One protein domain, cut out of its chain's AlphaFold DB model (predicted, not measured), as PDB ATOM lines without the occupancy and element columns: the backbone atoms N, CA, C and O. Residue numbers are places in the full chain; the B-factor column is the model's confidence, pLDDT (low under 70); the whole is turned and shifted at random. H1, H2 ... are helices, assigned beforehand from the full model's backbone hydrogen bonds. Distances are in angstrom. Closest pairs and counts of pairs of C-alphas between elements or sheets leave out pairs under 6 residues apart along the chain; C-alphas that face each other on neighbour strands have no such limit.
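AT A GLANCE: This is residues 9 to 96 of the 318 residues of an uncharacterized protein of Pseudomonas sp. ENNP23 (UniProt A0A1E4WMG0). The long helix H2 slants past H4, and H3 crosses H4 and packs on it, which gives an open group of three helices with few contacts between them. The short helix H1 is set off from these three, and residues 13 to 19 and 21 to 27 stick out, the last three of them being the first of H2. The 88 printed residues include four named helices, in the order H1, H2, H3, H4, and no named strand; the class is all helix. The whole is compact, with a radius of gyration of the C-alphas of 13.9 A, and spans 37 by 31 by 21 A.

HOW THE PARTS SIT: H2, residues 25 to 45, is close to but not clearly touching H4, residues 79 to 95; their closest C-alphas, those of Phe 39 and Ala 87, are 7.2 A apart. The two run the same way at a steep tilt of 42 degrees. H4 touches H3, residues 54 to 66, with the C-alphas of Cys 58 and Trp 88 the closest at 6.7 A. These two run opposite ways at a steep tilt of 47 degrees. H2 and H3 are apart. H1, residues 9 to 12, is apart from H2, H3 and H4. In H2, H3 and H4 every O i to N i+4 pair is within hydrogen-bond range; H1 is too short for such a pair, and its one O i to N i+3 pair is not within range.

IN THESE COORDINATES: H2 is 30.1 A from C-alpha 25 at (111.417, 74.219, 94.351) to C-alpha 45 at (91.202, 92.380, 107.233). H4 is 24.5 A long and ends with C-alpha 95 at (81.580, 82.597, 103.714). H3 is 18.4 A long, and H1 is 5.7 A.

THE WHOLE: The two C-alphas farthest apart, those of Asn 22 and Ala 49, are 39.3 A apart. The printed part has no cut. The links H1 to H2 and H3 to H4 are long, with 12 residues each. The mean pLDDT of the printed part is 72.3, and 40 residues are under 70, among them residues 9 to 23 and 38 to 52.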
ATOM      1  N   GLY A   9     100.847  71.260 100.877       39.53
ATOM      2  CA  GLY A   9     100.803  70.522  99.610       39.53
ATOM      3  C   GLY A   9      99.422  69.968  99.219       39.53
ATOM      4  O   GLY A   9      99.149  69.837  98.029       39.53
ATOM      5  N   GLU A  10      98.527  69.688 100.174       48.41
ATOM      6  CA  GLU A  10      97.209  69.082  99.907       48.41
ATOM      7  C   GLU A  10      96.176  70.075  99.351       48.41
ATOM      8  O   GLU A  10      95.282  69.690  98.594       48.41
ATOM      9  N   LEU A  11      96.286  71.361  99.700       46.75
ATOM     10  CA  LEU A  11      95.368  72.395  99.206       46.75
ATOM     11  C   LEU A  11      95.620  72.724  97.730       46.75
ATOM     12  O   LEU A  11      94.672  72.986  96.992       46.75
ATOM     13  N   LEU A  12      96.877  72.650  97.289       43.78
ATOM     14  CA  LEU A  12      97.272  72.946  95.910       43.78
ATOM     15  C   LEU A  12      97.192  71.725  94.989       43.78
ATOM     16  O   LEU A  12      96.913  71.889  93.804       43.78
ATOM     17  N   SER A  13      97.295  70.501  95.520       47.62
ATOM     18  CA  SER A  13      97.031  69.273  94.751       47.62
ATOM     19  C   SER A  13      95.584  69.139  94.254       47.62
ATOM     20  O   SER A  13      95.292  68.269  93.440       47.62
ATOM     21  N   ARG A  14      94.669  70.000  94.719       51.34
ATOM     22  CA  ARG A  14      93.279  70.071  94.236       51.34
ATOM     23  C   ARG A  14      93.117  70.848  92.925       51.34
ATOM     24  O   ARG A  14      92.016  70.868  92.387       51.34
ATOM     25  N   PHE A  15      94.189  71.450  92.408       47.62
ATOM     26  CA  PHE A  15      94.192  72.212  91.158       47.62
ATOM     27  C   PHE A  15      95.243  71.636  90.188       47.62
ATOM     28  O   PHE A  15      96.329  72.199  90.046       47.62
ATOM     29  N   PRO A  16      94.950  70.497  89.528       46.53
ATOM     30  CA  PRO A  16      95.912  69.764  88.692       46.53
ATOM     31  C   PRO A  16      96.319  70.503  87.404       46.53
ATOM     32  O   PRO A  16      97.286  70.121  86.756       46.53
ATOM     33  N   GLU A  17      95.619  71.585  87.057       40.66
ATOM     34  CA  GLU A  17      95.905  72.462  85.911       40.66
ATOM     35  C   GLU A  17      97.246  73.223  86.048       40.66
ATOM     36  O   GLU A  17      97.724  73.839  85.092       40.66
ATOM     37  N   ILE A  18      97.825  73.266  87.254       51.47
ATOM     38  CA  ILE A  18      98.952  74.143  87.577       51.47
ATOM     39  C   ILE A  18     100.272  73.392  87.388       51.47
ATOM     40  O   ILE A  18     100.688  72.590  88.225       51.47
ATOM     41  N   ASN A  19     100.959  73.677  86.281       50.72
ATOM     42  CA  ASN A  19     102.277  73.115  86.012       50.72
ATOM     43  C   ASN A  19     103.393  73.961  86.656       50.72
ATOM     44  O   ASN A  19     103.742  75.034  86.165       50.72
ATOM     45  N   PHE A  20     103.987  73.443  87.732       59.78
ATOM     46  CA  PHE A  20     105.117  74.062  88.435       59.78
ATOM     47  C   PHE A  20     106.495  73.651  87.885       59.78
ATOM     48  O   PHE A  20     107.510  74.041  88.454       59.78
ATOM     49  N   SER A  21     106.565  72.894  86.781       60.47
ATOM     50  CA  SER A  21     107.817  72.309  86.268       60.47
ATOM     51  C   SER A  21     108.905  73.322  85.899       60.47
ATOM     52  O   SER A  21     110.061  72.937  85.759       60.47
ATOM     53  N   ASN A  22     108.542  74.593  85.715       58.22
ATOM     54  CA  ASN A  22     109.460  75.656  85.302       58.22
ATOM     55  C   ASN A  22     109.997  76.498  86.469       58.22
ATOM     56  O   ASN A  22     110.801  77.394  86.229       58.22
ATOM     57  N   TYR A  23     109.561  76.233  87.703       65.25
ATOM     58  CA  TYR A  23     109.985  76.974  88.888       65.25
ATOM     59  C   TYR A  23     110.933  76.131  89.733       65.25
ATOM     60  O   TYR A  23     110.729  74.926  89.915       65.25
ATOM     61  N   GLY A  24     111.967  76.766  90.284       82.62
ATOM     62  CA  GLY A  24     112.787  76.119  91.301       82.62
ATOM     63  C   GLY A  24     111.923  75.773  92.514       82.62
ATOM     64  O   GLY A  24     111.028  76.532  92.879       82.62
ATOM     65  N   GLN A  25     112.194  74.647  93.179       70.50
ATOM     66  CA  GLN A  25     111.417  74.219  94.351       70.50
ATOM     67  C   GLN A  25     111.321  75.318  95.432       70.50
ATOM     68  O   GLN A  25     110.263  75.508  96.021       70.50
ATOM     69  N   GLN A  26     112.380  76.116  95.608       64.81
ATOM     70  CA  GLN A  26     112.380  77.280  96.504       64.81
ATOM     71  C   GLN A  26     111.429  78.407  96.066       64.81
ATOM     72  O   GLN A  26     110.851  79.071  96.917       64.81
ATOM     73  N   GLU A  27     111.248  78.636  94.764       68.69
ATOM     74  CA  GLU A  27     110.333  79.663  94.246       68.69
ATOM     75  C   GLU A  27     108.877  79.235  94.425       68.69
ATOM     76  O   GLU A  27     108.031  80.050  94.791       68.69
ATOM     77  N   VAL A  28     108.593  77.942  94.233       69.25
ATOM     78  CA  VAL A  28     107.273  77.363  94.514       69.25
ATOM     79  C   VAL A  28     106.964  77.469  96.005       69.25
ATOM     80  O   VAL A  28     105.911  77.982  96.365       69.25
ATOM     81  N   GLU A  29     107.885  77.055  96.876       73.25
ATOM     82  CA  GLU A  29     107.709  77.140  98.331       73.25
ATOM     83  C   GLU A  29     107.545  78.595  98.809       73.25
ATOM     84  O   GLU A  29     106.682  78.869  99.644       73.25
ATOM     85  N   ALA A  30     108.290  79.547  98.236       69.75
ATOM     86  CA  ALA A  30     108.153  80.971  98.547       69.75
ATOM     87  C   ALA A  30     106.799  81.545  98.095       69.75
ATOM     88  O   ALA A  30     106.162  82.279  98.852       69.75
ATOM     89  N   LEU A  31     106.324  81.185  96.897       66.81
ATOM     90  CA  LEU A  31     105.002  81.584  96.401       66.81
ATOM     91  C   LEU A  31     103.871  80.977  97.238       66.81
ATOM     92  O   LEU A  31     102.880  81.651  97.507       66.81
ATOM     93  N   GLN A  32     104.022  79.726  97.674       67.81
ATOM     94  CA  GLN A  32     103.057  79.047  98.539       67.81
ATOM     95  C   GLN A  32     103.001  79.667  99.937       67.81
ATOM     96  O   GLN A  32     101.909  79.922 100.446       67.81
ATOM     97  N   ALA A  33     104.160  79.936 100.545       73.12
ATOM     98  CA  ALA A  33     104.249  80.600 101.842       73.12
ATOM     99  C   ALA A  33     103.640  82.006 101.781       73.12
ATOM    100  O   ALA A  33     102.799  82.353 102.608       73.12
ATOM    101  N   TRP A  34     103.976  82.771 100.740       79.38
ATOM    102  CA  TRP A  34     103.395  84.088 100.510       79.38
ATOM    103  C   TRP A  34     101.876  84.025 100.295       79.38
ATOM    104  O   TRP A  34     101.146  84.831 100.862       79.38
ATOM    105  N   ALA A  35     101.373  83.051  99.528       66.00
ATOM    106  CA  ALA A  35      99.937  82.885  99.303       66.00
ATOM    107  C   ALA A  35      99.177  82.554 100.600       66.00
ATOM    108  O   ALA A  35      98.063  83.038 100.791       66.00
ATOM    109  N   LEU A  36      99.777  81.767 101.499       66.25
ATOM    110  CA  LEU A  36      99.218  81.466 102.820       66.25
ATOM    111  C   LEU A  36      99.214  82.696 103.735       66.25
ATOM    112  O   LEU A  36      98.187  82.995 104.340       66.25
ATOM    113  N   GLU A  37     100.312  83.453 103.787       72.88
ATOM    114  CA  GLU A  37     100.372  84.708 104.548       72.88
ATOM    115  C   GLU A  37      99.381  85.749 104.006       72.88
ATOM    116  O   GLU A  37      98.687  86.417 104.776       72.88
ATOM    117  N   ALA A  38      99.255  85.848 102.681       62.53
ATOM    118  CA  ALA A  38      98.267  86.692 102.025       62.53
ATOM    119  C   ALA A  38      96.840  86.243 102.364       62.53
ATOM    120  O   ALA A  38      95.992  87.090 102.640       62.53
ATOM    121  N   PHE A  39      96.572  84.934 102.400       63.88
ATOM    122  CA  PHE A  39      95.276  84.381 102.792       63.88
ATOM    123  C   PHE A  39      94.929  84.694 104.255       63.88
ATOM    124  O   PHE A  39      93.812  85.133 104.538       63.88
ATOM    125  N   ASP A  40      95.878  84.548 105.179       66.31
ATOM    126  CA  ASP A  40      95.681  84.889 106.592       66.31
ATOM    127  C   ASP A  40      95.471  86.402 106.782       66.31
ATOM    128  O   ASP A  40      94.557  86.822 107.501       66.31
ATOM    129  N   ALA A  41      96.238  87.241 106.077       65.31
ATOM    130  CA  ALA A  41      96.059  88.694 106.081       65.31
ATOM    131  C   ALA A  41      94.698  89.115 105.493       65.31
ATOM    132  O   ALA A  41      94.024  89.995 106.041       65.31
ATOM    133  N   LEU A  42      94.260  88.467 104.409       61.06
ATOM    134  CA  LEU A  42      92.937  88.631 103.798       61.06
ATOM    135  C   LEU A  42      91.815  88.222 104.752       61.06
ATOM    136  O   LEU A  42      90.805  88.920 104.860       61.06
ATOM    137  N   SER A  43      91.997  87.110 105.465       59.81
ATOM    138  CA  SER A  43      91.033  86.625 106.450       59.81
ATOM    139  C   SER A  43      90.949  87.539 107.676       59.81
ATOM    140  O   SER A  43      89.889  87.612 108.292       59.81
ATOM    141  N   ALA A  44      92.034  88.231 108.038       61.16
ATOM    142  CA  ALA A  44      92.072  89.147 109.178       61.16
ATOM    143  C   ALA A  44      91.502  90.545 108.872       61.16
ATOM    144  O   ALA A  44      91.030  91.225 109.782       61.16
ATOM    145  N   THR A  45      91.550  90.995 107.614       54.44
ATOM    146  CA  THR A  45      91.202  92.380 107.233       54.44
ATOM    147  C   THR A  45      89.769  92.564 106.741       54.44
ATOM    148  O   THR A  45      89.281  93.694 106.704       54.44
ATOM    149  N   LEU A  46      89.066  91.490 106.378       54.38
ATOM    150  CA  LEU A  46      87.770  91.585 105.710       54.38
ATOM    151  C   LEU A  46      86.654  91.050 106.616       54.38
ATOM    152  O   LEU A  46      86.515  89.850 106.826       54.38
ATOM    153  N   SER A  47      85.853  91.976 107.152       51.22
ATOM    154  CA  SER A  47      84.610  91.668 107.869       51.22
ATOM    155  C   SER A  47      83.642  90.905 106.942       51.22
ATOM    156  O   SER A  47      83.612  91.224 105.752       51.22
ATOM    157  N   PRO A  48      82.811  89.956 107.431       52.09
ATOM    158  CA  PRO A  48      81.930  89.112 106.608       52.09
ATOM    159  C   PRO A  48      80.750  89.855 105.954       52.09
ATOM    160  O   PRO A  48      79.763  89.233 105.561       52.09
ATOM    161  N   ALA A  49      80.802  91.184 105.868       54.00
ATOM    162  CA  ALA A  49      79.780  91.960 105.193       54.00
ATOM    163  C   ALA A  49      79.753  91.563 103.712       54.00
ATOM    164  O   ALA A  49      80.770  91.626 103.025       54.00
ATOM    165  N   HIS A  50      78.578  91.134 103.257       55.16
ATOM    166  CA  HIS A  50      78.308  90.761 101.876       55.16
ATOM    167  C   HIS A  50      78.766  91.889 100.946       55.16
ATOM    168  O   HIS A  50      78.281  93.017 101.060       55.16
ATOM    169  N   VAL A  51      79.727  91.611 100.064       59.84
ATOM    170  CA  VAL A  51      80.128  92.568  99.036       59.84
ATOM    171  C   VAL A  51      79.362  92.207  97.774       59.84
ATOM    172  O   VAL A  51      79.511  91.105  97.263       59.84
ATOM    173  N   GLU A  52      78.532  93.128  97.281       60.94
ATOM    174  CA  GLU A  52      77.675  92.899  96.104       60.94
ATOM    175  C   GLU A  52      78.480  92.554  94.835       60.94
ATOM    176  O   GLU A  52      77.968  91.886  93.943       60.94
ATOM    177  N   ASP A  53      79.760  92.950  94.783       84.88
ATOM    178  CA  ASP A  53      80.706  92.580  93.728       84.88
ATOM    179  C   ASP A  53      82.057  92.133  94.325       84.88
ATOM    180  O   ASP A  53      82.947  92.942  94.629       84.88
ATOM    181  N   GLU A  54      82.211  90.818  94.499       85.94
ATOM    182  CA  GLU A  54      83.442  90.178  94.992       85.94
ATOM    183  C   GLU A  54      84.652  90.442  94.082       85.94
ATOM    184  O   GLU A  54      85.783  90.529  94.570       85.94
ATOM    185  N   ARG A  55      84.439  90.629  92.773       88.00
ATOM    186  CA  ARG A  55      85.527  90.902  91.825       88.00
ATOM    187  C   ARG A  55      86.076  92.306  92.015       88.00
ATOM    188  O   ARG A  55      87.291  92.472  92.134       88.00
ATOM    189  N   ALA A  56      85.198  93.297  92.150       87.50
ATOM    190  CA  ALA A  56      85.605  94.660  92.477       87.50
ATOM    191  C   ALA A  56      86.270  94.753  93.864       87.50
ATOM    192  O   ALA A  56      87.176  95.567  94.070       87.50
ATOM    193  N   ALA A  57      85.845  93.931  94.829       87.38
ATOM    194  CA  ALA A  57      86.467  93.855  96.152       87.38
ATOM    195  C   ALA A  57      87.900  93.310  96.087       87.38
ATOM    196  O   ALA A  57      88.812  93.923  96.653       87.38
ATOM    197  N   CYS A  58      88.088  92.210  95.354       90.25
ATOM    198  CA  CYS A  58      89.393  91.605  95.117       90.25
ATOM    199  C   CYS A  58      90.338  92.585  94.412       90.25
ATOM    200  O   CYS A  58      91.465  92.800  94.857       90.25
ATOM    201  N   GLU A  59      89.848  93.268  93.375       92.12
ATOM    202  CA  GLU A  59      90.623  94.271  92.647       92.12
ATOM    203  C   GLU A  59      91.094  95.423  93.545       92.12
ATOM    204  O   GLU A  59      92.268  95.801  93.499       92.12
ATOM    205  N   ARG A  60      90.213  95.976  94.391       90.06
ATOM    206  CA  ARG A  60      90.590  97.053  95.324       90.06
ATOM    207  C   ARG A  60      91.700  96.618  96.270       90.06
ATOM    208  O   ARG A  60      92.626  97.392  96.509       90.06
ATOM    209  N   TRP A  61      91.621  95.395  96.783       89.56
ATOM    210  CA  TRP A  61      92.651  94.858  97.663       89.56
ATOM    211  C   TRP A  61      93.979  94.663  96.933       89.56
ATOM    212  O   TRP A  61      95.000  95.140  97.421       89.56
ATOM    213  N   ILE A  62      93.972  94.057  95.739       88.19
ATOM    214  CA  ILE A  62      95.190  93.878  94.932       88.19
ATOM    215  C   ILE A  62      95.858  95.231  94.676       88.19
ATOM    216  O   ILE A  62      97.059  95.397  94.898       88.19
ATOM    217  N   ARG A  63      95.068  96.230  94.267       90.50
ATOM    218  CA  ARG A  63      95.566  97.586  94.016       90.50
ATOM    219  C   ARG A  63      96.170  98.219  95.265       90.50
ATOM    220  O   ARG A  63      97.205  98.872  95.164       90.50
ATOM    221  N   GLN A  64      95.559  98.005  96.431       90.81
ATOM    222  CA  GLN A  64      96.084  98.483  97.706       90.81
ATOM    223  C   GLN A  64      97.425  97.825  98.058       90.81
ATOM    224  O   GLN A  64      98.340  98.534  98.468       90.81
ATOM    225  N   GLN A  65      97.561  96.510  97.866       87.69
ATOM    226  CA  GLN A  65      98.800  95.782  98.171       87.69
ATOM    227  C   GLN A  65      99.951  96.162  97.236       87.69
ATOM    228  O   GLN A  65     101.089  96.302  97.675       87.69
ATOM    229  N   LEU A  66      99.657  96.362  95.951       87.19
ATOM    230  CA  LEU A  66     100.666  96.671  94.935       87.19
ATOM    231  C   LEU A  66     100.933  98.177  94.772       87.19
ATOM    232  O   LEU A  66     101.746  98.568  93.938       87.19
ATOM    233  N   GLY A  67     100.224  99.041  95.510       91.31
ATOM    234  CA  GLY A  67     100.283 100.493  95.311       91.31
ATOM    235  C   GLY A  67      99.845 100.927  93.904       91.31
ATOM    236  O   GLY A  67     100.290 101.962  93.402       91.31
ATOM    237  N   MET A  68      98.995 100.136  93.240       88.00
ATOM    238  CA  MET A  68      98.587 100.377  91.858       88.00
ATOM    239  C   MET A  68      97.455 101.413  91.778       88.00
ATOM    240  O   MET A  68      96.377 101.201  92.340       88.00
ATOM    241  N   PRO A  69      97.625 102.516  91.024       89.88
ATOM    242  CA  PRO A  69      96.571 103.508  90.843       89.88
ATOM    243  C   PRO A  69      95.426 102.972  89.972       89.88
ATOM    244  O   PRO A  69      95.664 102.253  89.003       89.88
ATOM    245  N   ALA A  70      94.192 103.410  90.258       87.44
ATOM    246  CA  ALA A  70      92.955 102.957  89.600       87.44
ATOM    247  C   ALA A  70      92.959 103.048  88.059       87.44
ATOM    248  O   ALA A  70      92.274 102.287  87.390       87.44
ATOM    249  N   ARG A  71      93.755 103.959  87.486       88.75
ATOM    250  CA  ARG A  71      93.854 104.173  86.030       88.75
ATOM    251  C   ARG A  71      94.583 103.063  85.263       88.75
ATOM    252  O   ARG A  71      94.507 103.049  84.042       88.75
ATOM    253  N   ILE A  72      95.341 102.200  85.942       85.94
ATOM    254  CA  ILE A  72      96.057 101.093  85.290       85.94
ATOM    255  C   ILE A  72      95.104  99.895  85.205       85.94
ATOM    256  O   ILE A  72      94.592  99.495  86.257       85.94
ATOM    257  N   PRO A  73      94.846  99.334  84.009       87.19
ATOM    258  CA  PRO A  73      94.050  98.121  83.864       87.19
ATOM    259  C   PRO A  73      94.669  96.947  84.628       87.19
ATOM    260  O   PRO A  73      95.891  96.804  84.673       87.19
ATOM    261  N   MET A  74      93.825  96.109  85.229       87.88
ATOM    262  CA  MET A  74      94.275  94.883  85.881       87.88
ATOM    263  C   MET A  74      94.518  93.784  84.850       87.88
ATOM    264  O   MET A  74      93.601  93.404  84.125       87.88
ATOM    265  N   ASP A  75      95.732  93.235  84.834       89.94
ATOM    266  CA  ASP A  75      96.049  92.016  84.090       89.94
ATOM    267  C   ASP A  75      95.572  90.787  84.877       89.94
ATOM    268  O   ASP A  75      96.298  90.240  85.706       89.94
ATOM    269  N   TRP A  76      94.328  90.370  84.661       87.88
ATOM    270  CA  TRP A  76      93.759  89.202  85.344       87.88
ATOM    271  C   TRP A  76      94.373  87.868  84.901       87.88
ATOM    272  O   TRP A  76      94.255  86.882  85.632       87.88
ATOM    273  N   ASP A  77      95.034  87.833  83.744       85.38
ATOM    274  CA  ASP A  77      95.660  86.623  83.217       85.38
ATOM    275  C   ASP A  77      97.047  86.382  83.810       85.38
ATOM    276  O   ASP A  77      97.493  85.230  83.869       85.38
ATOM    277  N   GLY A  78      97.681  87.442  84.316       84.06
ATOM    278  CA  GLY A  78      98.933  87.384  85.049       84.06
ATOM    279  C   GLY A  78      98.863  86.447  86.266       84.06
ATOM    280  O   GLY A  78      97.860  86.420  86.991       84.06
ATOM    281  N   PRO A  79      99.940  85.687  86.545       79.50
ATOM    282  CA  PRO A  79      99.933  84.616  87.541       79.50
ATOM    283  C   PRO A  79      99.502  85.110  88.927       79.50
ATOM    284  O   PRO A  79      98.634  84.511  89.553       79.50
ATOM    285  N   PHE A  80     100.024  86.254  89.377       82.12
ATOM    286  CA  PHE A  80      99.684  86.838  90.676       82.12
ATOM    287  C   PHE A  80      98.178  87.119  90.839       82.12
ATOM    288  O   PHE A  80      97.569  86.716  91.834       82.12
ATOM    289  N   ASN A  81      97.562  87.782  89.856       84.62
ATOM    290  CA  ASN A  81      96.156  88.188  89.928       84.62
ATOM    291  C   ASN A  81      95.224  86.982  89.815       84.62
ATOM    292  O   ASN A  81      94.232  86.902  90.542       84.62
ATOM    293  N   ARG A  82      95.592  86.003  88.982       84.75
ATOM    294  CA  ARG A  82      94.890  84.725  88.864       84.75
ATOM    295  C   ARG A  82      94.871  83.957  90.189       84.75
ATOM    296  O   ARG A  82      93.801  83.521  90.615       84.75
ATOM    297  N   TYR A  83      96.017  83.821  90.862       81.44
ATOM    298  CA  TYR A  83      96.090  83.122  92.154       81.44
ATOM    299  C   TYR A  83      95.333  83.865  93.253       81.44
ATOM    300  O   TYR A  83      94.591  83.251  94.022       81.44
ATOM    301  N   THR A  84      95.460  85.191  93.286       85.31
ATOM    302  CA  THR A  84      94.747  86.021  94.262       85.31
ATOM    303  C   THR A  84      93.232  85.905  94.082       85.31
ATOM    304  O   THR A  84      92.507  85.731  95.061       85.31
ATOM    305  N   TRP A  85      92.743  85.923  92.838       90.31
ATOM    306  CA  TRP A  85      91.322  85.742  92.539       90.31
ATOM    307  C   TRP A  85      90.807  84.349  92.920       90.31
ATOM    308  O   TRP A  85      89.728  84.223  93.505       90.31
ATOM    309  N   ALA A  86      91.576  83.294  92.639       82.38
ATOM    310  CA  ALA A  86      91.208  81.930  93.015       82.38
ATOM    311  C   ALA A  86      91.059  81.782  94.541       82.38
ATOM    312  O   ALA A  86      90.061  81.248  95.024       82.38
ATOM    313  N   ALA A  87      92.000  82.330  95.315       79.44
ATOM    314  CA  ALA A  87      91.920  82.329  96.774       79.44
ATOM    315  C   ALA A  87      90.729  83.161  97.293       79.44
ATOM    316  O   ALA A  87      90.007  82.736  98.199       79.44
ATOM    317  N   TRP A  88      90.487  84.326  96.686       86.62
ATOM    318  CA  TRP A  88      89.391  85.219  97.060       86.62
ATOM    319  C   TRP A  88      88.012  84.601  96.807       86.62
ATOM    320  O   TRP A  88      87.136  84.637  97.673       86.62
ATOM    321  N   SER A  89      87.823  84.001  95.633       82.31
ATOM    322  CA  SER A  89      86.576  83.330  95.253       82.31
ATOM    323  C   SER A  89      86.296  82.102  96.124       82.31
ATOM    324  O   SER A  89      85.165  81.924  96.580       82.31
ATOM    325  N   ALA A  90      87.324  81.313  96.460       77.44
ATOM    326  CA  ALA A  90      87.197  80.198  97.398       77.44
ATOM    327  C   ALA A  90      86.745  80.666  98.793       77.44
ATOM    328  O   ALA A  90      85.860  80.059  99.398       77.44
ATOM    329  N   ARG A  91      87.290  81.784  99.289       82.50
ATOM    330  CA  ARG A  91      86.838  82.407 100.542       82.50
ATOM    331  C   ARG A  91      85.371  82.833 100.459       82.50
ATOM    332  O   ARG A  91      84.607  82.523 101.368       82.50
ATOM    333  N   ALA A  92      84.976  83.538  99.399       77.81
ATOM    334  CA  ALA A  92      83.595  83.996  99.228       77.81
ATOM    335  C   ALA A  92      82.602  82.819  99.226       77.81
ATOM    336  O   ALA A  92      81.570  82.886  99.889       77.81
ATOM    337  N   ALA A  93      82.961  81.708  98.575       75.25
ATOM    338  CA  ALA A  93      82.165  80.482  98.578       75.25
ATOM    339  C   ALA A  93      82.031  79.850  99.977       75.25
ATOM    340  O   ALA A  93      80.963  79.349 100.319       75.25
ATOM    341  N   LEU A  94      83.083  79.894 100.802       72.56
ATOM    342  CA  LEU A  94      83.059  79.377 102.179       72.56
ATOM    343  C   LEU A  94      82.303  80.287 103.160       72.56
ATOM    344  O   LEU A  94      81.765  79.799 104.152       72.56
ATOM    345  N   SER A  95      82.281  81.596 102.898       68.75
ATOM    346  CA  SER A  95      81.580  82.597 103.714       68.75
ATOM    347  C   SER A  95      80.114  82.781 103.324       68.75
ATOM    348  O   SER A  95      79.374  83.445 104.054       68.75
ATOM    349  N   ALA A  96      79.681  82.221 102.192       64.56
ATOM    350  CA  ALA A  96      78.278  82.225 101.813       64.56
ATOM    351  C   ALA A  96      77.461  81.524 102.916       64.56
ATOM    352  O   ALA A  96      77.829  80.422 103.340       64.56
TER     353      ALA A  96